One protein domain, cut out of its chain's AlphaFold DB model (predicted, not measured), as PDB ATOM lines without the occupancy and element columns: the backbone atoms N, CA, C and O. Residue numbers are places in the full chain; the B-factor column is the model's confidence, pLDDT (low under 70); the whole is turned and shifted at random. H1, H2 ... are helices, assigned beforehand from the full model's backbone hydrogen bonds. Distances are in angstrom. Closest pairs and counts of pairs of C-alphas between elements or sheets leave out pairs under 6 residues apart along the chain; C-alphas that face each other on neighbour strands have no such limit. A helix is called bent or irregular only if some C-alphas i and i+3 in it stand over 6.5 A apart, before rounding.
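AT A GLANCE: This is residues 266 to 331 of the 336 residues of the protein "Fumarate reductase iron-sulfur subunit" of Gammaproteobacteria bacterium (UniProt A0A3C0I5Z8). Two separate helix pairs make a flat, drawn-out shape: at one end the helical hairpin of H2 and H3, at the other the long helix H4 with the short H1 packed on it. The tight link from H1 to H2 and the long link from H3 to H4 join the two pairs, and residues 324 to 331 of H4 stick out at one end. The printed part has 66 residues with four named helices, H1 to H4 in chain order, and no named strand; the class is all helix. It is only just loose, close to extended, with a radius of gyration of the C-alphas of 16.1 A and spans of 53 by 27 by 9 A.

HOW THE PARTS SIT: H4, residues 315 to 331, touches H1, residues 266 to 270; their closest C-alphas, those of Glu 268 and Ala 319, are 5.0 A apart. H2, residues 275 to 283, and H3, residues 286 to 300, form a helical hairpin. They run opposite ways at a steep tilt of 39 degrees. H3 touches H2 with residues 286 to 291 alone, and the closest C-alphas, those of Val 280 and Gly 287, are 4.1 A apart. H1 is apart from H2 and H3, and H4 is apart from H2 and H3. In H1 every O i to N i+4 pair is within hydrogen-bond range; the counts are 3 of 5 in H2, 10 of 11 in H3 and 12 of 13 in H4.

IN THESE COORDINATES: H4 is 25.5 A from first to last C-alpha and ends at C-alpha 331, (174.554, 133.501, 127.597). H3 is 22.1 A long and ends at C-alpha 300, (132.071, 156.150, 152.268). H2, 13.4 A, is irregular: C-alphas 276 and 279 are 7.2 A apart. H1, 5.7 A, begins at C-alpha 266, (156.715, 143.382, 140.089).

THE WHOLE: The two C-alphas farthest apart, those of Lys 300 and Gln 331, are 54.1 A apart. The printed part has no cut. The long link, residues 301 to 314, has no named element. Mean pLDDT of the printed part is 84.9, and no printed residue is under 70.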
ATOM      1  N   ASP A 266     158.073 143.901 140.270       89.62
ATOM      2  CA  ASP A 266     156.715 143.382 140.089       89.62
ATOM      3  C   ASP A 266     156.460 142.996 138.624       89.62
ATOM      4  O   ASP A 266     156.011 141.887 138.335       89.62
ATOM      5  N   VAL A 267     156.795 143.871 137.670       88.00
ATOM      6  CA  VAL A 267     156.601 143.580 136.239       88.00
ATOM      7  C   VAL A 267     157.446 142.383 135.797       88.00
ATOM      8  O   VAL A 267     156.966 141.558 135.023       88.00
ATOM      9  N   GLU A 268     158.666 142.246 136.309       87.00
ATOM     10  CA  GLU A 268     159.519 141.093 136.023       87.00
ATOM     11  C   GLU A 268     158.949 139.785 136.579       87.00
ATOM     12  O   GLU A 268     158.963 138.767 135.889       87.00
ATOM     13  N   LYS A 269     158.452 139.796 137.822       85.12
ATOM     14  CA  LYS A 269     157.992 138.579 138.511       85.12
ATOM     15  C   LYS A 269     156.592 138.146 138.096       85.12
ATOM     16  O   LYS A 269     156.356 136.958 137.908       85.12
ATOM     17  N   ILE A 270     155.663 139.095 138.007       82.69
ATOM     18  CA  ILE A 270     154.227 138.820 137.837       82.69
ATOM     19  C   ILE A 270     153.628 139.479 136.589       82.69
ATOM     20  O   ILE A 270     152.447 139.292 136.306       82.69
ATOM     21  N   GLY A 271     154.418 140.237 135.821       85.00
ATOM     22  CA  GLY A 271     153.973 140.839 134.562       85.00
ATOM     23  C   GLY A 271     153.157 142.127 134.702       85.00
ATOM     24  O   GLY A 271     152.702 142.676 133.701       85.00
ATOM     25  N   GLN A 272     152.968 142.623 135.925       86.56
ATOM     26  CA  GLN A 272     152.197 143.828 136.235       86.56
ATOM     27  C   GLN A 272     152.627 144.434 137.577       86.56
ATOM     28  O   GLN A 272     153.271 143.767 138.370       86.56
ATOM     29  N   VAL A 273     152.246 145.685 137.855       86.94
ATOM     30  CA  VAL A 273     152.584 146.378 139.116       86.94
ATOM     31  C   VAL A 273     151.609 145.998 140.236       86.94
ATOM     32  O   VAL A 273     150.396 146.147 140.064       86.94
ATOM     33  N   ASN A 274     152.117 145.619 141.413       87.25
ATOM     34  CA  ASN A 274     151.314 145.350 142.608       87.25
ATOM     35  C   ASN A 274     150.904 146.662 143.297       87.25
ATOM     36  O   ASN A 274     151.424 147.052 144.345       87.25
ATOM     37  N   LYS A 275     149.952 147.371 142.681       84.69
ATOM     38  CA  LYS A 275     149.480 148.678 143.162       84.69
ATOM     39  C   LYS A 275     149.012 148.677 144.627       84.69
ATOM     40  O   LYS A 275     149.392 149.623 145.318       84.69
ATOM     41  N   PRO A 276     148.251 147.672 145.116       85.44
ATOM     42  CA  PRO A 276     147.804 147.640 146.511       85.44
ATOM     43  C   PRO A 276     148.949 147.674 147.528       85.44
ATOM     44  O   PRO A 276     148.840 148.344 148.549       85.44
ATOM     45  N   MET A 277     150.072 147.009 147.236       87.19
ATOM     46  CA  MET A 277     151.207 146.934 148.164       87.19
ATOM     47  C   MET A 277     152.208 148.085 148.023       87.19
ATOM     48  O   MET A 277     153.059 148.258 148.897       87.19
ATOM     49  N   LEU A 278     152.110 148.910 146.973       88.56
ATOM     50  CA  LEU A 278     153.037 150.023 146.751       88.56
ATOM     51  C   LEU A 278     153.184 150.965 147.955       88.56
ATOM     52  O   LEU A 278     154.329 151.290 148.273       88.56
ATOM     53  N   PRO A 279     152.116 151.408 148.654       90.00
ATOM     54  CA  PRO A 279     152.271 152.281 149.816       90.00
ATOM     55  C   PRO A 279     153.151 151.654 150.902       90.00
ATOM     56  O   PRO A 279     153.999 152.343 151.468       90.00
ATOM     57  N   VAL A 280     153.006 150.348 151.149       91.00
ATOM     58  CA  VAL A 280     153.788 149.608 152.153       91.00
ATOM     59  C   VAL A 280     155.231 149.424 151.690       91.00
ATOM     60  O   VAL A 280     156.155 149.671 152.457       91.00
ATOM     61  N   ILE A 281     155.453 149.074 150.421       90.19
ATOM     62  CA  ILE A 281     156.807 148.932 149.861       90.19
ATOM     63  C   ILE A 281     157.562 150.272 149.906       90.19
ATOM     64  O   ILE A 281     158.760 150.328 150.187       90.19
ATOM     65  N   VAL A 282     156.862 151.375 149.645       90.38
ATOM     66  CA  VAL A 282     157.459 152.710 149.547       90.38
ATOM     67  C   VAL A 282     157.652 153.364 150.915       90.38
ATOM     68  O   VAL A 282     158.688 153.996 151.135       90.38
ATOM     69  N   HIS A 283     156.695 153.237 151.834       89.06
ATOM     70  CA  HIS A 283     156.685 153.958 153.114       89.06
ATOM     71  C   HIS A 283     156.837 153.056 154.349       89.06
ATOM     72  O   HIS A 283     156.789 153.554 155.476       89.06
ATOM     73  N   GLY A 284     157.036 151.750 154.167       88.25
ATOM     74  CA  GLY A 284     157.104 150.784 155.261       88.25
ATOM     75  C   GLY A 284     155.768 150.678 155.999       88.25
ATOM     76  O   GLY A 284     154.697 150.780 155.401       88.25
ATOM     77  N   THR A 285     155.821 150.531 157.323       86.06
ATOM     78  CA  THR A 285     154.627 150.400 158.178       86.06
ATOM     79  C   THR A 285     153.680 151.597 158.082       86.06
ATOM     80  O   THR A 285     152.468 151.419 158.165       86.06
ATOM     81  N   LYS A 286     154.197 152.804 157.807       86.94
ATOM     82  CA  LYS A 286     153.379 154.009 157.577       86.94
ATOM     83  C   LYS A 286     152.499 153.905 156.326       86.94
ATOM     84  O   LYS A 286     151.508 154.619 156.221       86.94
ATOM     85  N   GLY A 287     152.845 153.022 155.387       88.56
ATOM     86  CA  GLY A 287     152.049 152.762 154.191       88.56
ATOM     87  C   GLY A 287     150.678 152.158 154.494       88.56
ATOM     88  O   GLY A 287     149.735 152.434 153.758       88.56
ATOM     89  N   TRP A 288     150.540 151.406 155.593       89.94
ATOM     90  CA  TRP A 288     149.261 150.810 155.992       89.94
ATOM     91  C   TRP A 288     148.207 151.861 156.322       89.94
ATOM     92  O   TRP A 288     147.088 151.762 155.837       89.94
ATOM     93  N   ALA A 289     148.590 152.930 157.025       88.44
ATOM     94  CA  ALA A 289     147.678 154.030 157.337       88.44
ATOM     95  C   ALA A 289     147.120 154.707 156.070       88.44
ATOM     96  O   ALA A 289     145.958 155.107 156.030       88.44
ATOM     97  N   ALA A 290     147.931 154.817 155.010       84.38
ATOM     98  CA  ALA A 290     147.479 155.362 153.730       84.38
ATOM     99  C   ALA A 290     146.481 154.430 153.025       84.38
ATOM    100  O   ALA A 290     145.519 154.913 152.430       84.38
ATOM    101  N   ILE A 291     146.693 153.112 153.112       86.88
ATOM    102  CA  ILE A 291     145.763 152.105 152.586       86.88
ATOM    103  C   ILE A 291     144.442 152.179 153.348       86.88
ATOM    104  O   ILE A 291     143.414 152.431 152.734       86.88
ATOM    105  N   GLU A 292     144.468 152.070 154.676       88.75
ATOM    106  CA  GLU A 292     143.266 152.112 155.521       88.75
ATOM    107  C   GLU A 292     142.458 153.400 155.307       88.75
ATOM    108  O   GLU A 292     141.234 153.364 155.178       88.75
ATOM    109  N   SER A 293     143.137 154.547 155.183       86.12
ATOM    110  CA  SER A 293     142.476 155.817 154.877       86.12
ATOM    111  C   SER A 293     141.825 155.830 153.491       86.12
ATOM    112  O   SER A 293     140.756 156.425 153.335       86.12
ATOM    113  N   ALA A 294     142.457 155.231 152.479       84.88
ATOM    114  CA  ALA A 294     141.888 155.136 151.139       84.88
ATOM    115  C   ALA A 294     140.675 154.194 151.119       84.88
ATOM    116  O   ALA A 294     139.654 154.524 150.519       84.88
ATOM    117  N   GLU A 295     140.752 153.065 151.822       87.50
ATOM    118  CA  GLU A 295     139.658 152.101 151.957       87.50
ATOM    119  C   GLU A 295     138.446 152.714 152.659       87.50
ATOM    120  O   GLU A 295     137.328 152.611 152.159       87.50
ATOM    121  N   ALA A 296     138.664 153.438 153.761       88.56
ATOM    122  CA  ALA A 296     137.603 154.161 154.457       88.56
ATOM    123  C   ALA A 296     136.929 155.213 153.555       88.56
ATOM    124  O   ALA A 296     135.706 155.380 153.587       88.56
ATOM    125  N   ALA A 297     137.709 155.910 152.720       88.25
ATOM    126  CA  ALA A 297     137.177 156.877 151.763       88.25
ATOM    127  C   ALA A 297     136.349 156.204 150.654       88.25
ATOM    128  O   ALA A 297     135.270 156.692 150.325       88.25
ATOM    129  N   LEU A 298     136.817 155.078 150.106       88.00
ATOM    130  CA  LEU A 298     136.082 154.293 149.108       88.00
ATOM    131  C   LEU A 298     134.765 153.755 149.678       88.00
ATOM    132  O   LEU A 298     133.711 153.954 149.071       88.00
ATOM    133  N   ALA A 299     134.802 153.188 150.887       88.38
ATOM    134  CA  ALA A 299     133.623 152.670 151.575       88.38
ATOM    135  C   ALA A 299     132.560 153.761 151.799       88.38
ATOM    136  O   ALA A 299     131.372 153.526 151.582       88.38
ATOM    137  N   LYS A 300     132.976 154.992 152.137       92.44
ATOM    138  CA  LYS A 300     132.071 156.150 152.268       92.44
ATOM    139  C   LYS A 300     131.328 156.490 150.968       92.44
ATOM    140  O   LYS A 300     130.253 157.084 151.014       92.44
ATOM    141  N   HIS A 301     131.886 156.119 149.819       92.12
ATOM    142  CA  HIS A 301     131.287 156.311 148.500       92.12
ATOM    143  C   HIS A 301     130.645 155.032 147.931       92.12
ATOM    144  O   HIS A 301     130.311 155.004 146.750       92.12
ATOM    145  N   GLY A 302     130.449 153.994 148.755       90.31
ATOM    146  CA  GLY A 302     129.829 152.732 148.340       90.31
ATOM    147  C   GLY A 302     130.702 151.886 147.408       90.31
ATOM    148  O   GLY A 302     130.180 151.039 146.690       90.31
ATOM    149  N   LEU A 303     132.014 152.135 147.385       86.00
ATOM    150  CA  LEU A 303     132.977 151.362 146.606       86.00
ATOM    151  C   LEU A 303     133.641 150.330 147.519       86.00
ATOM    152  O   LEU A 303     134.241 150.703 148.529       86.00
ATOM    153  N   GLU A 304     133.563 149.049 147.156       81.69
ATOM    154  CA  GLU A 304     134.293 147.996 147.863       81.69
ATOM    155  C   GLU A 304     135.800 148.142 147.610       81.69
ATOM    156  O   GLU A 304     136.245 148.105 146.456       81.69
ATOM    157  N   PRO A 305     136.615 148.329 148.660       75.62
ATOM    158  CA  PRO A 305     138.053 148.374 148.495       75.62
ATOM    159  C   PRO A 305     138.581 146.971 148.191       75.62
ATOM    160  O   PRO A 305     138.335 146.033 148.944       75.62
ATOM    161  N   THR A 306     139.350 146.828 147.112       72.38
ATOM    162  CA  THR A 306     140.065 145.584 146.815       72.38
ATOM    163  C   THR A 306     141.556 145.746 147.085       72.38
ATOM    164  O   THR A 306     142.208 146.665 146.581       72.38
ATOM    165  N   ARG A 307     142.099 144.830 147.891       73.69
ATOM    166  CA  ARG A 307     143.546 144.647 148.076       73.69
ATOM    167  C   ARG A 307     144.131 143.659 147.068       73.69
ATOM    168  O   ARG A 307     145.338 143.423 147.076       73.69
ATOM    169  N   GLU A 308     143.295 143.077 146.213       72.25
ATOM    170  CA  GLU A 308     143.743 142.148 145.189       72.25
ATOM    171  C   GLU A 308     144.433 142.897 144.055       72.25
ATOM    172  O   GLU A 308     144.041 143.992 143.636       72.25
ATOM    173  N   VAL A 309     145.488 142.284 143.526       71.31
ATOM    174  CA  VAL A 309     146.113 142.788 142.313       71.31
ATOM    175  C   VAL A 309     145.181 142.450 141.158       71.31
ATOM    176  O   VAL A 309     145.041 141.286 140.800       71.31
ATOM    177  N   CYS A 310     144.546 143.466 140.573       70.00
ATOM    178  CA  CYS A 310     143.725 143.301 139.376       70.00
ATOM    179  C   CYS A 310     144.579 142.701 138.246       70.00
ATOM    180  O   CYS A 310     145.356 143.418 137.621       70.00
ATOM    181  N   THR A 311     144.449 141.396 138.001       72.69
ATOM    182  CA  THR A 311     145.201 140.675 136.971       72.69
ATOM    183  C   THR A 311     144.658 140.988 135.588       72.69
ATOM    184  O   THR A 311     143.494 140.713 135.294       72.69
ATOM    185  N   LEU A 312     145.502 141.549 134.726       71.56
ATOM    186  CA  LEU A 312     145.145 141.796 133.332       71.56
ATOM    187  C   LEU A 312     145.342 140.522 132.488       71.56
ATOM    188  O   LEU A 312     146.363 139.839 132.639       71.56
ATOM    189  N   PRO A 313     144.427 140.205 131.551       76.62
ATOM    190  CA  PRO A 313     144.655 139.146 130.572       76.62
ATOM    191  C   PRO A 313     145.983 139.361 129.830       76.62
ATOM    192  O   PRO A 313     146.244 140.447 129.316       76.62
ATOM    193  N   GLY A 314     146.834 138.333 129.784       73.19
ATOM    194  CA  GLY A 314     148.132 138.394 129.100       73.19
ATOM    195  C   GLY A 314     149.309 138.937 129.924       73.19
ATOM    196  O   GLY A 314     150.408 139.029 129.379       73.19
ATOM    197  N   GLN A 315     149.136 139.230 131.222       74.12
ATOM    198  CA  GLN A 315     150.221 139.692 132.111       74.12
ATOM    199  C   GLN A 315     151.475 138.795 132.074       74.12
ATOM    200  O   GLN A 315     152.599 139.291 132.026       74.12
ATOM    201  N   GLU A 316     151.307 137.470 131.980       77.50
ATOM    202  CA  GLU A 316     152.422 136.518 131.902       77.50
ATOM    203  C   GLU A 316     153.354 136.767 130.710       77.50
ATOM    204  O   GLU A 316     154.518 136.377 130.750       77.50
ATOM    205  N   GLY A 317     152.855 137.397 129.641       78.88
ATOM    206  CA  GLY A 317     153.655 137.733 128.470       78.88
ATOM    207  C   GLY A 317     154.829 138.644 128.824       78.88
ATOM    208  O   GLY A 317     155.947 138.390 128.383       78.88
ATOM    209  N   ALA A 318     154.608 139.645 129.681       81.00
ATOM    210  CA  ALA A 318     155.675 140.532 130.137       81.00
ATOM    211  C   ALA A 318     156.721 139.765 130.962       81.00
ATOM    212  O   ALA A 318     157.911 139.845 130.660       81.00
ATOM    213  N   ALA A 319     156.289 138.949 131.928       82.06
ATOM    214  CA  ALA A 319     157.194 138.127 132.736       82.06
ATOM    215  C   ALA A 319     158.026 137.151 131.873       82.06
ATOM    216  O   ALA A 319     159.238 137.032 132.048       82.06
ATOM    217  N   LYS A 320     157.403 136.508 130.871       85.19
ATOM    218  CA  LYS A 320     158.081 135.619 129.907       85.19
ATOM    219  C   LYS A 320     159.146 136.351 129.087       85.19
ATOM    220  O   LYS A 320     160.227 135.805 128.873       85.19
ATOM    221  N   ILE A 321     158.873 137.587 128.658       85.19
ATOM    222  CA  ILE A 321     159.853 138.423 127.947       85.19
ATOM    223  C   ILE A 321     161.067 138.695 128.841       85.19
ATOM    224  O   ILE A 321     162.194 138.452 128.415       85.19
ATOM    225  N   TYR A 322     160.859 139.137 130.085       84.31
ATOM    226  CA  TYR A 322     161.965 139.404 131.013       84.31
ATOM    227  C   TYR A 322     162.781 138.148 131.341       84.31
ATOM    228  O   TYR A 322     164.011 138.209 131.384       84.31
ATOM    229  N   ALA A 323     162.127 136.993 131.494       85.50
ATOM    230  CA  ALA A 323     162.819 135.716 131.660       85.50
ATOM    231  C   ALA A 323     163.736 135.411 130.462       85.50
ATOM    232  O   ALA A 323     164.896 135.037 130.652       85.50
ATOM    233  N   LYS A 324     163.254 135.645 129.231       89.94
ATOM    234  CA  LYS A 324     164.058 135.443 128.021       89.94
ATOM    235  C   LYS A 324     165.225 136.425 127.915       89.94
ATOM    236  O   LYS A 324     166.314 136.027 127.511       89.94
ATOM    237  N   VAL A 325     165.025 137.686 128.303       88.38
ATOM    238  CA  VAL A 325     166.099 138.693 128.346       88.38
ATOM    239  C   VAL A 325     167.227 138.237 129.273       88.38
ATOM    240  O   VAL A 325     168.379 138.215 128.849       88.38
ATOM    241  N   ARG A 326     166.914 137.777 130.493       86.88
ATOM    242  CA  ARG A 326     167.930 137.282 131.441       86.88
ATOM    243  C   ARG A 326     168.671 136.045 130.934       86.88
ATOM    244  O   ARG A 326     169.867 135.908 131.184       86.88
ATOM    245  N   GLU A 327     167.984 135.152 130.222       91.69
ATOM    246  CA  GLU A 327     168.616 134.000 129.568       91.69
ATOM    247  C   GLU A 327     169.680 134.456 128.555       91.69
ATOM    248  O   GLU A 327     170.812 133.974 128.592       91.69
ATOM    249  N   ILE A 328     169.346 135.432 127.704       92.00
ATOM    250  CA  ILE A 328     170.263 135.998 126.702       92.00
ATOM    251  C   ILE A 328     171.430 136.733 127.375       92.00
ATOM    252  O   ILE A 328     172.581 136.556 126.984       92.00
ATOM    253  N   GLU A 329     171.166 137.538 128.407       90.56
ATOM    254  CA  GLU A 329     172.215 138.238 129.159       90.56
ATOM    255  C   GLU A 329     173.199 137.265 129.815       90.56
ATOM    256  O   GLU A 329     174.408 137.501 129.790       90.56
ATOM    257  N   LYS A 330     172.699 136.156 130.373       91.50
ATOM    258  CA  LYS A 330     173.535 135.098 130.949       91.50
ATOM    259  C   LYS A 330     174.401 134.428 129.878       91.50
ATOM    260  O   LYS A 330     175.606 134.325 130.071       91.50
ATOM    261  N   GLN A 331     173.818 134.071 128.732       90.94
ATOM    262  CA  GLN A 331     174.554 133.501 127.597       90.94
ATOM    263  C   GLN A 331     175.644 134.443 127.073       90.94
ATOM    264  O   GLN A 331     176.720 133.991 126.696       90.94
TER     265      GLN A 331